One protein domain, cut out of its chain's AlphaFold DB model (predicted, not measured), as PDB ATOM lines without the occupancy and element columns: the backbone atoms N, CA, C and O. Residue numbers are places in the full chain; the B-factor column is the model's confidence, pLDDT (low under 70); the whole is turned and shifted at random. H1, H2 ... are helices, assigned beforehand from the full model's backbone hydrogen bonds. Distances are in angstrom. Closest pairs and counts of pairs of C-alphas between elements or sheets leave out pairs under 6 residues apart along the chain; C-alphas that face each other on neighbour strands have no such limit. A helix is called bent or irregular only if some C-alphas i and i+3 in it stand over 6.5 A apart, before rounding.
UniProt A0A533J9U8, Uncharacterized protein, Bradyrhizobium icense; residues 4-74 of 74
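What this domain is: This is residues 4 to 74 of the 74 residues of an uncharacterized protein of Bradyrhizobium icense (UniProt A0A533J9U8). A long, open helical hairpin: H1 runs to a tight turn and H2 folds back past it, while H1a splays away from H2 toward the open end. The printed part has 71 residues with two named helices, H1 then H2, and no named strand: all helix. It is an extended rod, radius of gyration of the C-alphas 17.3 A, spanning 58 by 27 by 10 A.

How they stand to each other: H1, residues 4 to 33, was assigned as one helix by its hydrogen bonds but is bent: C-alphas 20 and 23 are 7.1 A apart. Its arms H1a, residues 4 to 20, and H1b, residues 23 to 33, stand at a steep tilt of 36 degrees, only just beyond shallow. H2, residues 35 to 73, touches H1b with residues 37 to 42 alone, closest at the C-alphas of Leu 31 and Ala 38, 5.2 A; they form a helical hairpin, opposite ways at a shallow tilt of 16 degrees. H1a and H2 are close but not clearly touching, the closest C-alphas, Leu 20 and Trp 49, being 7.9 A apart. Every O i to N i+4 pair is within hydrogen-bond range in H1a and H1b, and 32 of 35 in H2.

Where its parts are: H1a starts at C-alpha 4 (-28.998, 38.539, -23.826) and is 24.1 A long; H1b is 15.0 A. H2, 55.1 A, ends at C-alpha 73 (-12.785, 16.707, -26.275), with a kink of 39 degrees near residue 44; it is neither bent nor irregular, but only just: C-alphas 44 and 47 are 6.2 A apart.

The domain as a whole: The C-alphas farthest apart, Glu 36 and Val 74, are 57.7 A apart. Residues 4 to 19 and 54 to 74 stand free. The printed part has no cut, and the link from H1 to H2 is tight. Residues 72 to 74 have pLDDT under 70.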
ATOM      1  N   GLN A   4     -29.409  37.682 -22.716       91.62
ATOM      2  CA  GLN A   4     -28.998  38.539 -23.826       91.62
ATOM      3  C   GLN A   4     -28.486  37.741 -25.037       91.62
ATOM      4  O   GLN A   4     -28.836  38.048 -26.172       91.62
ATOM      5  N   ARG A   5     -27.706  36.671 -24.817       87.75
ATOM      6  CA  ARG A   5     -27.235  35.790 -25.902       87.75
ATOM      7  C   ARG A   5     -28.370  34.993 -26.542       87.75
ATOM      8  O   ARG A   5     -28.342  34.783 -27.749       87.75
ATOM      9  N   ILE A   6     -29.352  34.565 -25.747       90.56
ATOM     10  CA  ILE A   6     -30.540  33.863 -26.256       90.56
ATOM     11  C   ILE A   6     -31.354  34.808 -27.140       90.56
ATOM     12  O   ILE A   6     -31.689  34.443 -28.263       90.56
ATOM     13  N   LEU A   7     -31.600  36.037 -26.674       93.62
ATOM     14  CA  LEU A   7     -32.335  37.049 -27.431       93.62
ATOM     15  C   LEU A   7     -31.664  37.361 -28.774       93.62
ATOM     16  O   LEU A   7     -32.331  37.346 -29.807       93.62
ATOM     17  N   VAL A   8     -30.344  37.581 -28.771       91.81
ATOM     18  CA  VAL A   8     -29.581  37.797 -30.009       91.81
ATOM     19  C   VAL A   8     -29.734  36.596 -30.940       91.81
ATOM     20  O   VAL A   8     -30.102  36.780 -32.092       91.81
ATOM     21  N   GLY A   9     -29.557  35.369 -30.437       89.62
ATOM     22  CA  GLY A   9     -29.722  34.157 -31.244       89.62
ATOM     23  C   GLY A   9     -31.109  34.035 -31.883       89.62
ATOM     24  O   GLY A   9     -31.212  33.710 -33.066       89.62
ATOM     25  N   VAL A  10     -32.172  34.345 -31.137       91.12
ATOM     26  CA  VAL A  10     -33.554  34.329 -31.645       91.12
ATOM     27  C   VAL A  10     -33.744  35.374 -32.745       91.12
ATOM     28  O   VAL A  10     -34.208  35.025 -33.830       91.12
ATOM     29  N   ILE A  11     -33.332  36.625 -32.518       92.81
ATOM     30  CA  ILE A  11     -33.491  37.707 -33.503       92.81
ATOM     31  C   ILE A  11     -32.693  37.407 -34.776       92.81
ATOM     32  O   ILE A  11     -33.221  37.563 -35.875       92.81
ATOM     33  N   THR A  12     -31.449  36.929 -34.658       87.56
ATOM     34  CA  THR A  12     -30.626  36.581 -35.826       87.56
ATOM     35  C   THR A  12     -31.231  35.419 -36.615       87.56
ATOM     36  O   THR A  12     -31.221  35.446 -37.843       87.56
ATOM     37  N   THR A  13     -31.808  34.428 -35.929       87.62
ATOM     38  CA  THR A  13     -32.466  33.286 -36.584       87.62
ATOM     39  C   THR A  13     -33.728  33.721 -37.323       87.62
ATOM     40  O   THR A  13     -33.917  33.353 -38.480       87.62
ATOM     41  N   ILE A  14     -34.565  34.544 -36.688       91.38
ATOM     42  CA  ILE A  14     -35.790  35.071 -37.302       91.38
ATOM     43  C   ILE A  14     -35.445  35.968 -38.493       91.38
ATOM     44  O   ILE A  14     -35.988  35.770 -39.575       91.38
ATOM     45  N   GLY A  15     -34.506  36.904 -38.333       87.12
ATOM     46  CA  GLY A  15     -34.065  37.780 -39.420       87.12
ATOM     47  C   GLY A  15     -33.473  37.000 -40.595       87.12
ATOM     48  O   GLY A  15     -33.796  37.282 -41.747       87.12
ATOM     49  N   GLY A  16     -32.676  35.966 -40.311       86.06
ATOM     50  CA  GLY A  16     -32.141  35.061 -41.328       86.06
ATOM     51  C   GLY A  16     -33.234  34.284 -42.065       86.06
ATOM     52  O   GLY A  16     -33.199  34.201 -43.290       86.06
ATOM     53  N   ALA A  17     -34.236  33.765 -41.348       86.75
ATOM     54  CA  ALA A  17     -35.378  33.088 -41.958       86.75
ATOM     55  C   ALA A  17     -36.197  34.044 -42.840       86.75
ATOM     56  O   ALA A  17     -36.505  33.708 -43.981       86.75
ATOM     57  N   ILE A  18     -36.490  35.255 -42.356       88.50
ATOM     58  CA  ILE A  18     -37.194  36.276 -43.142       88.50
ATOM     59  C   ILE A  18     -36.403  36.605 -44.409       88.50
ATOM     60  O   ILE A  18     -36.974  36.568 -45.493       88.50
ATOM     61  N   GLY A  19     -35.095  36.856 -44.308       84.19
ATOM     62  CA  GLY A  19     -34.252  37.136 -45.474       84.19
ATOM     63  C   GLY A  19     -34.204  35.982 -46.480       84.19
ATOM     64  O   GLY A  19     -34.217  36.217 -47.685       84.19
ATOM     65  N   LEU A  20     -34.215  34.734 -45.998       85.94
ATOM     66  CA  LEU A  20     -34.223  33.551 -46.856       85.94
ATOM     67  C   LEU A  20     -35.559  33.369 -47.591       85.94
ATOM     68  O   LEU A  20     -35.563  32.949 -48.745       85.94
ATOM     69  N   PHE A  21     -36.686  33.671 -46.942       85.00
ATOM     70  CA  PHE A  21     -38.025  33.423 -47.492       85.00
ATOM     71  C   PHE A  21     -38.690  34.645 -48.136       85.00
ATOM     72  O   PHE A  21     -39.606  34.466 -48.939       85.00
ATOM     73  N   ALA A  22     -38.241  35.871 -47.853       84.69
ATOM     74  CA  ALA A  22     -38.794  37.097 -48.437       84.69
ATOM     75  C   ALA A  22     -38.880  37.053 -49.972       84.69
ATOM     76  O   ALA A  22     -39.933  37.397 -50.517       84.69
ATOM     77  N   PRO A  23     -37.864  36.552 -50.695       79.38
ATOM     78  CA  PRO A  23     -37.952  36.489 -52.145       79.38
ATOM     79  C   PRO A  23     -39.017  35.517 -52.668       79.38
ATOM     80  O   PRO A  23     -39.588  35.763 -53.721       79.38
ATOM     81  N   VAL A  24     -39.326  34.437 -51.937       83.31
ATOM     82  CA  VAL A  24     -40.415  33.512 -52.301       83.31
ATOM     83  C   VAL A  24     -41.753  34.252 -52.271       83.31
ATOM     84  O   VAL A  24     -42.585  34.066 -53.157       83.31
ATOM     85  N   GLY A  25     -41.943  35.128 -51.279       84.75
ATOM     86  CA  GLY A  25     -43.102  36.015 -51.199       84.75
ATOM     87  C   GLY A  25     -43.173  36.992 -52.372       84.75
ATOM     88  O   GLY A  25     -44.238  37.133 -52.968       84.75
ATOM     89  N   ILE A  26     -42.044  37.605 -52.743       83.56
ATOM     90  CA  ILE A  26     -41.968  38.534 -53.884       83.56
ATOM     91  C   ILE A  26     -42.253  37.824 -55.206       83.56
ATOM     92  O   ILE A  26     -43.071  38.306 -55.979       83.56
ATOM     93  N   VAL A  27     -41.649  36.660 -55.449       83.50
ATOM     94  CA  VAL A  27     -41.907  35.863 -56.656       83.50
ATOM     95  C   VAL A  27     -43.377  35.455 -56.726       83.50
ATOM     96  O   VAL A  27     -43.997  35.582 -57.775       83.50
ATOM     97  N   LYS A  28     -43.969  35.012 -55.609       85.06
ATOM     98  CA  LYS A  28     -45.395  34.665 -55.561       85.06
ATOM     99  C   LYS A  28     -46.289  35.870 -55.856       85.06
ATOM    100  O   LYS A  28     -47.285  35.714 -56.554       85.06
ATOM    101  N   TRP A  29     -45.959  37.035 -55.303       87.25
ATOM    102  CA  TRP A  29     -46.694  38.270 -55.557       87.25
ATOM    103  C   TRP A  29     -46.586  38.680 -57.032       87.25
ATOM    104  O   TRP A  29     -47.618  38.862 -57.666       87.25
ATOM    105  N   LEU A  30     -45.377  38.677 -57.605       84.69
ATOM    106  CA  LEU A  30     -45.141  38.965 -59.025       84.69
ATOM    107  C   LEU A  30     -45.872  37.993 -59.951       84.69
ATOM    108  O   LEU A  30     -46.493  38.423 -60.908       84.69
ATOM    109  N   LEU A  31     -45.878  36.691 -59.651       83.94
ATOM    110  CA  LEU A  31     -46.649  35.711 -60.431       83.94
ATOM    111  C   LEU A  31     -48.156  36.019 -60.448       83.94
ATOM    112  O   LEU A  31     -48.846  35.597 -61.373       83.94
ATOM    113  N   MET A  32     -48.673  36.702 -59.422       86.75
ATOM    114  CA  MET A  32     -50.083  37.091 -59.334       86.75
ATOM    115  C   MET A  32     -50.378  38.449 -59.977       86.75
ATOM    116  O   MET A  32     -51.501  38.639 -60.442       86.75
ATOM    117  N   THR A  33     -49.431  39.388 -59.971       89.38
ATOM    118  CA  THR A  33     -49.645  40.752 -60.481       89.38
ATOM    119  C   THR A  33     -49.123  40.951 -61.901       89.38
ATOM    120  O   THR A  33     -49.803  41.586 -62.699       89.38
ATOM    121  N   GLU A  34     -47.940  40.416 -62.207       85.44
ATOM    122  CA  GLU A  34     -47.139  40.687 -63.413       85.44
ATOM    123  C   GLU A  34     -46.402  39.395 -63.856       85.44
ATOM    124  O   GLU A  34     -45.189  39.240 -63.661       85.44
ATOM    125  N   PRO A  35     -47.129  38.398 -64.398       80.50
ATOM    126  CA  PRO A  35     -46.589  37.064 -64.671       80.50
ATOM    127  C   PRO A  35     -45.487  37.042 -65.744       80.50
ATOM    128  O   PRO A  35     -44.606  36.178 -65.695       80.50
ATOM    129  N   GLU A  36     -45.506  37.984 -66.685       80.25
ATOM    130  CA  GLU A  36     -44.467  38.180 -67.702       80.25
ATOM    131  C   GLU A  36     -43.083  38.471 -67.094       80.25
ATOM    132  O   GLU A  36     -42.086  37.872 -67.509       80.25
ATOM    133  N   ASP A  37     -43.029  39.301 -66.053       77.00
ATOM    134  CA  ASP A  37     -41.791  39.680 -65.364       77.00
ATOM    135  C   ASP A  37     -41.391  38.648 -64.303       77.00
ATOM    136  O   ASP A  37     -40.204  38.418 -64.025       77.00
ATOM    137  N   ALA A  38     -42.381  37.945 -63.751       79.19
ATOM    138  CA  ALA A  38     -42.164  36.871 -62.797       79.19
ATOM    139  C   ALA A  38     -41.346  35.715 -63.390       79.19
ATOM    140  O   ALA A  38     -40.551  35.099 -62.674       79.19
ATOM    141  N   GLY A  39     -41.495  35.429 -64.688       75.19
ATOM    142  CA  GLY A  39     -40.749  34.371 -65.371       75.19
ATOM    143  C   GLY A  39     -39.236  34.578 -65.278       75.19
ATOM    144  O   GLY A  39     -38.526  33.735 -64.725       75.19
ATOM    145  N   ILE A  40     -38.741  35.725 -65.755       76.94
ATOM    146  CA  ILE A  40     -37.303  36.054 -65.761       76.94
ATOM    147  C   ILE A  40     -36.749  36.091 -64.338       76.94
ATOM    148  O   ILE A  40     -35.688  35.513 -64.072       76.94
ATOM    149  N   LEU A  41     -37.481  36.718 -63.413       71.88
ATOM    150  CA  LEU A  41     -37.045  36.798 -62.027       71.88
ATOM    151  C   LEU A  41     -36.931  35.399 -61.413       71.88
ATOM    152  O   LEU A  41     -35.917  35.098 -60.796       71.88
ATOM    153  N   THR A  42     -37.898  34.509 -61.647       77.12
ATOM    154  CA  THR A  42     -37.880  33.137 -61.110       77.12
ATOM    155  C   THR A  42     -36.730  32.302 -61.686       77.12
ATOM    156  O   THR A  42     -36.074  31.581 -60.930       77.12
ATOM    157  N   PHE A  43     -36.431  32.422 -62.987       78.38
ATOM    158  CA  PHE A  43     -35.339  31.679 -63.639       78.38
ATOM    159  C   PHE A  43     -33.948  32.059 -63.123       78.38
ATOM    160  O   PHE A  43     -33.098  31.181 -62.979       78.38
ATOM    161  N   PHE A  44     -33.708  33.335 -62.815       78.38
ATOM    162  CA  PHE A  44     -32.451  33.776 -62.199       78.38
ATOM    163  C   PHE A  44     -32.429  33.552 -60.687       78.38
ATOM    164  O   PHE A  44     -31.393  33.208 -60.114       78.38
ATOM    165  N   PHE A  45     -33.573  33.735 -60.034       79.75
ATOM    166  CA  PHE A  45     -33.678  33.692 -58.586       79.75
ATOM    167  C   PHE A  45     -33.585  32.270 -58.031       79.75
ATOM    168  O   PHE A  45     -32.844  32.045 -57.076       79.75
ATOM    169  N   LEU A  46     -34.293  31.301 -58.622       82.94
ATOM    170  CA  LEU A  46     -34.341  29.928 -58.115       82.94
ATOM    171  C   LEU A  46     -32.937  29.291 -58.003       82.94
ATOM    172  O   LEU A  46     -32.620  28.780 -56.926       82.94
ATOM    173  N   PRO A  47     -32.052  29.369 -59.019       85.75
ATOM    174  CA  PRO A  47     -30.689  28.846 -58.909       85.75
ATOM    175  C   PRO A  47     -29.871  29.519 -57.802       85.75
ATOM    176  O   PRO A  47     -29.208  28.834 -57.023       85.75
ATOM    177  N   VAL A  48     -29.934  30.851 -57.701       86.69
ATOM    178  CA  VAL A  48     -29.191  31.624 -56.691       86.69
ATOM    179  C   VAL A  48     -29.699  31.309 -55.286       86.69
ATOM    180  O   VAL A  48     -28.904  31.084 -54.374       86.69
ATOM    181  N   TRP A  49     -31.015  31.226 -55.108       86.44
ATOM    182  CA  TRP A  49     -31.634  30.866 -53.839       86.44
ATOM    183  C   TRP A  49     -31.250  29.457 -53.400       86.44
ATOM    184  O   TRP A  49     -30.801  29.268 -52.268       86.44
ATOM    185  N   CYS A  50     -31.331  28.476 -54.304       86.88
ATOM    186  CA  CYS A  50     -30.868  27.119 -54.032       86.88
ATOM    187  C   CYS A  50     -29.389  27.103 -53.623       86.88
ATOM    188  O   CYS A  50     -29.030  26.409 -52.672       86.88
ATOM    189  N   LEU A  51     -28.539  27.894 -54.285       90.25
ATOM    190  CA  LEU A  51     -27.120  27.999 -53.949       90.25
ATOM    191  C   LEU A  51     -26.911  28.554 -52.532       90.25
ATOM    192  O   LEU A  51     -26.148  27.977 -51.758       90.25
ATOM    193  N   ILE A  52     -27.623  29.626 -52.168       87.94
ATOM    194  CA  ILE A  52     -27.584  30.218 -50.820       87.94
ATOM    195  C   ILE A  52     -28.022  29.193 -49.770       87.94
ATOM    196  O   ILE A  52     -27.334  29.019 -48.762       87.94
ATOM    197  N   VAL A  53     -29.126  28.480 -50.016       85.75
ATOM    198  CA  VAL A  53     -29.632  27.432 -49.115       85.75
ATOM    199  C   VAL A  53     -28.595  26.322 -48.946       85.75
ATOM    200  O   VAL A  53     -28.251  25.968 -47.818       85.75
ATOM    201  N   VAL A  54     -28.053  25.790 -50.044       92.06
ATOM    202  CA  VAL A  54     -27.067  24.699 -50.008       92.06
ATOM    203  C   VAL A  54     -25.790  25.140 -49.294       92.06
ATOM    204  O   VAL A  54     -25.312  24.424 -48.413       92.06
ATOM    205  N   ILE A  55     -25.254  26.322 -49.606       91.19
ATOM    206  CA  ILE A  55     -24.068  26.867 -48.930       91.19
ATOM    207  C   ILE A  55     -24.349  27.050 -47.438       91.19
ATOM    208  O   ILE A  55     -23.549  26.604 -46.612       91.19
ATOM    209  N   GLY A  56     -25.491  27.638 -47.080       87.94
ATOM    210  CA  GLY A  56     -25.908  27.822 -45.691       87.94
ATOM    211  C   GLY A  56     -25.976  26.499 -44.924       87.94
ATOM    212  O   GLY A  56     -25.422  26.392 -43.828       87.94
ATOM    213  N   LEU A  57     -26.563  25.458 -45.524       88.00
ATOM    214  CA  LEU A  57     -26.625  24.114 -44.944       88.00
ATOM    215  C   LEU A  57     -25.235  23.482 -44.787       88.00
ATOM    216  O   LEU A  57     -24.944  22.882 -43.749       88.00
ATOM    217  N   LEU A  58     -24.356  23.620 -45.781       92.50
ATOM    218  CA  LEU A  58     -22.993  23.082 -45.727       92.50
ATOM    219  C   LEU A  58     -22.157  23.772 -44.643       92.50
ATOM    220  O   LEU A  58     -21.471  23.091 -43.872       92.50
ATOM    221  N   VAL A  59     -22.232  25.101 -44.553       90.69
ATOM    222  CA  VAL A  59     -21.552  25.887 -43.516       90.69
ATOM    223  C   VAL A  59     -22.113  25.537 -42.140       90.69
ATOM    224  O   VAL A  59     -21.343  25.187 -41.243       90.69
ATOM    225  N   GLY A  60     -23.439  25.527 -41.983       86.69
ATOM    226  CA  GLY A  60     -24.110  25.150 -40.738       86.69
ATOM    227  C   GLY A  60     -23.732  23.742 -40.275       86.69
ATOM    228  O   GLY A  60     -23.379  23.546 -39.111       86.69
ATOM    229  N   ARG A  61     -23.688  22.768 -41.193       87.94
ATOM    230  CA  ARG A  61     -23.226  21.402 -40.905       87.94
ATOM    231  C   ARG A  61     -21.771  21.384 -40.439       87.94
ATOM    232  O   ARG A  61     -21.468  20.721 -39.447       87.94
ATOM    233  N   ARG A  62     -20.862  22.082 -41.130       90.69
ATOM    234  CA  ARG A  62     -19.438  22.142 -40.743       90.69
ATOM    235  C   ARG A  62     -19.260  22.751 -39.352       90.69
ATOM    236  O   ARG A  62     -18.541  22.173 -38.539       90.69
ATOM    237  N   LEU A  63     -19.955  23.851 -39.058       89.19
ATOM    238  CA  LEU A  63     -19.940  24.500 -37.743       89.19
ATOM    239  C   LEU A  63     -20.514  23.587 -36.652       89.19
ATOM    240  O   LEU A  63     -19.894  23.422 -35.602       89.19
ATOM    241  N   GLY A  64     -21.646  22.930 -36.915       86.44
ATOM    242  CA  GLY A  64     -22.256  21.977 -35.989       86.44
ATOM    243  C   GLY A  64     -21.338  20.796 -35.665       86.44
ATOM    244  O   GLY A  64     -21.188  20.429 -34.499       86.44
ATOM    245  N   MET A  65     -20.651  20.239 -36.669       90.56
ATOM    246  CA  MET A  65     -19.661  19.177 -36.457       90.56
ATOM    247  C   MET A  65     -18.442  19.659 -35.658       90.56
ATOM    248  O   MET A  65     -17.969  18.930 -34.785       90.56
ATOM    249  N   ALA A  66     -17.933  20.865 -35.932       88.12
ATOM    250  CA  ALA A  66     -16.805  21.438 -35.199       88.12
ATOM    251  C   ALA A  66     -17.146  21.646 -33.715       88.12
ATOM    252  O   ALA A  66     -16.414  21.182 -32.841       88.12
ATOM    253  N   LEU A  67     -18.306  22.245 -33.430       86.94
ATOM    254  CA  LEU A  67     -18.804  22.438 -32.066       86.94
ATOM    255  C   LEU A  67     -19.041  21.104 -31.344       86.94
ATOM    256  O   LEU A  67     -18.689  20.962 -30.172       86.94
ATOM    257  N   ALA A  68     -19.585  20.099 -32.038       85.12
ATOM    258  CA  ALA A  68     -19.797  18.771 -31.467       85.12
ATOM    259  C   ALA A  68     -18.482  18.045 -31.135       85.12
ATOM    260  O   ALA A  68     -18.425  17.334 -30.134       85.12
ATOM    261  N   ARG A  69     -17.424  18.220 -31.941       81.38
ATOM    262  CA  ARG A  69     -16.089  17.668 -31.646       81.38
ATOM    263  C   ARG A  69     -15.454  18.335 -30.431       81.38
ATOM    264  O   ARG A  69     -14.980  17.620 -29.558       81.38
ATOM    265  N   VAL A  70     -15.505  19.667 -30.342       77.69
ATOM    266  CA  VAL A  70     -15.006  20.415 -29.170       77.69
ATOM    267  C   VAL A  70     -15.704  19.944 -27.895       77.69
ATOM    268  O   VAL A  70     -15.041  19.655 -26.909       77.69
ATOM    269  N   ARG A  71     -17.029  19.768 -27.934       73.12
ATOM    270  CA  ARG A  71     -17.809  19.291 -26.783       73.12
ATOM    271  C   ARG A  71     -17.451  17.869 -26.320       73.12
ATOM    272  O   ARG A  71     -17.745  17.548 -25.180       73.12
ATOM    273  N   ARG A  72     -16.891  17.009 -27.180       69.62
ATOM    274  CA  ARG A  72     -16.443  15.652 -26.795       69.62
ATOM    275  C   ARG A  72     -14.983  15.592 -26.343       69.62
ATOM    276  O   ARG A  72     -14.573  14.563 -25.825       69.62
ATOM    277  N   ALA A  73     -14.198  16.625 -26.639       60.59
ATOM    278  CA  ALA A  73     -12.785  16.707 -26.275       60.59
ATOM    279  C   ALA A  73     -12.556  17.385 -24.910       60.59
ATOM    280  O   ALA A  73     -11.449  17.315 -24.386       60.59
ATOM    281  N   VAL A  74     -13.590  18.045 -24.377       55.53
ATOM    282  CA  VAL A  74     -13.696  18.569 -23.005       55.53
ATOM    283  C   VAL A  74     -14.443  17.549 -22.159       55.53
ATOM    284  O   VAL A  74     -14.015  17.330 -21.009       55.53
TER     285      VAL A  74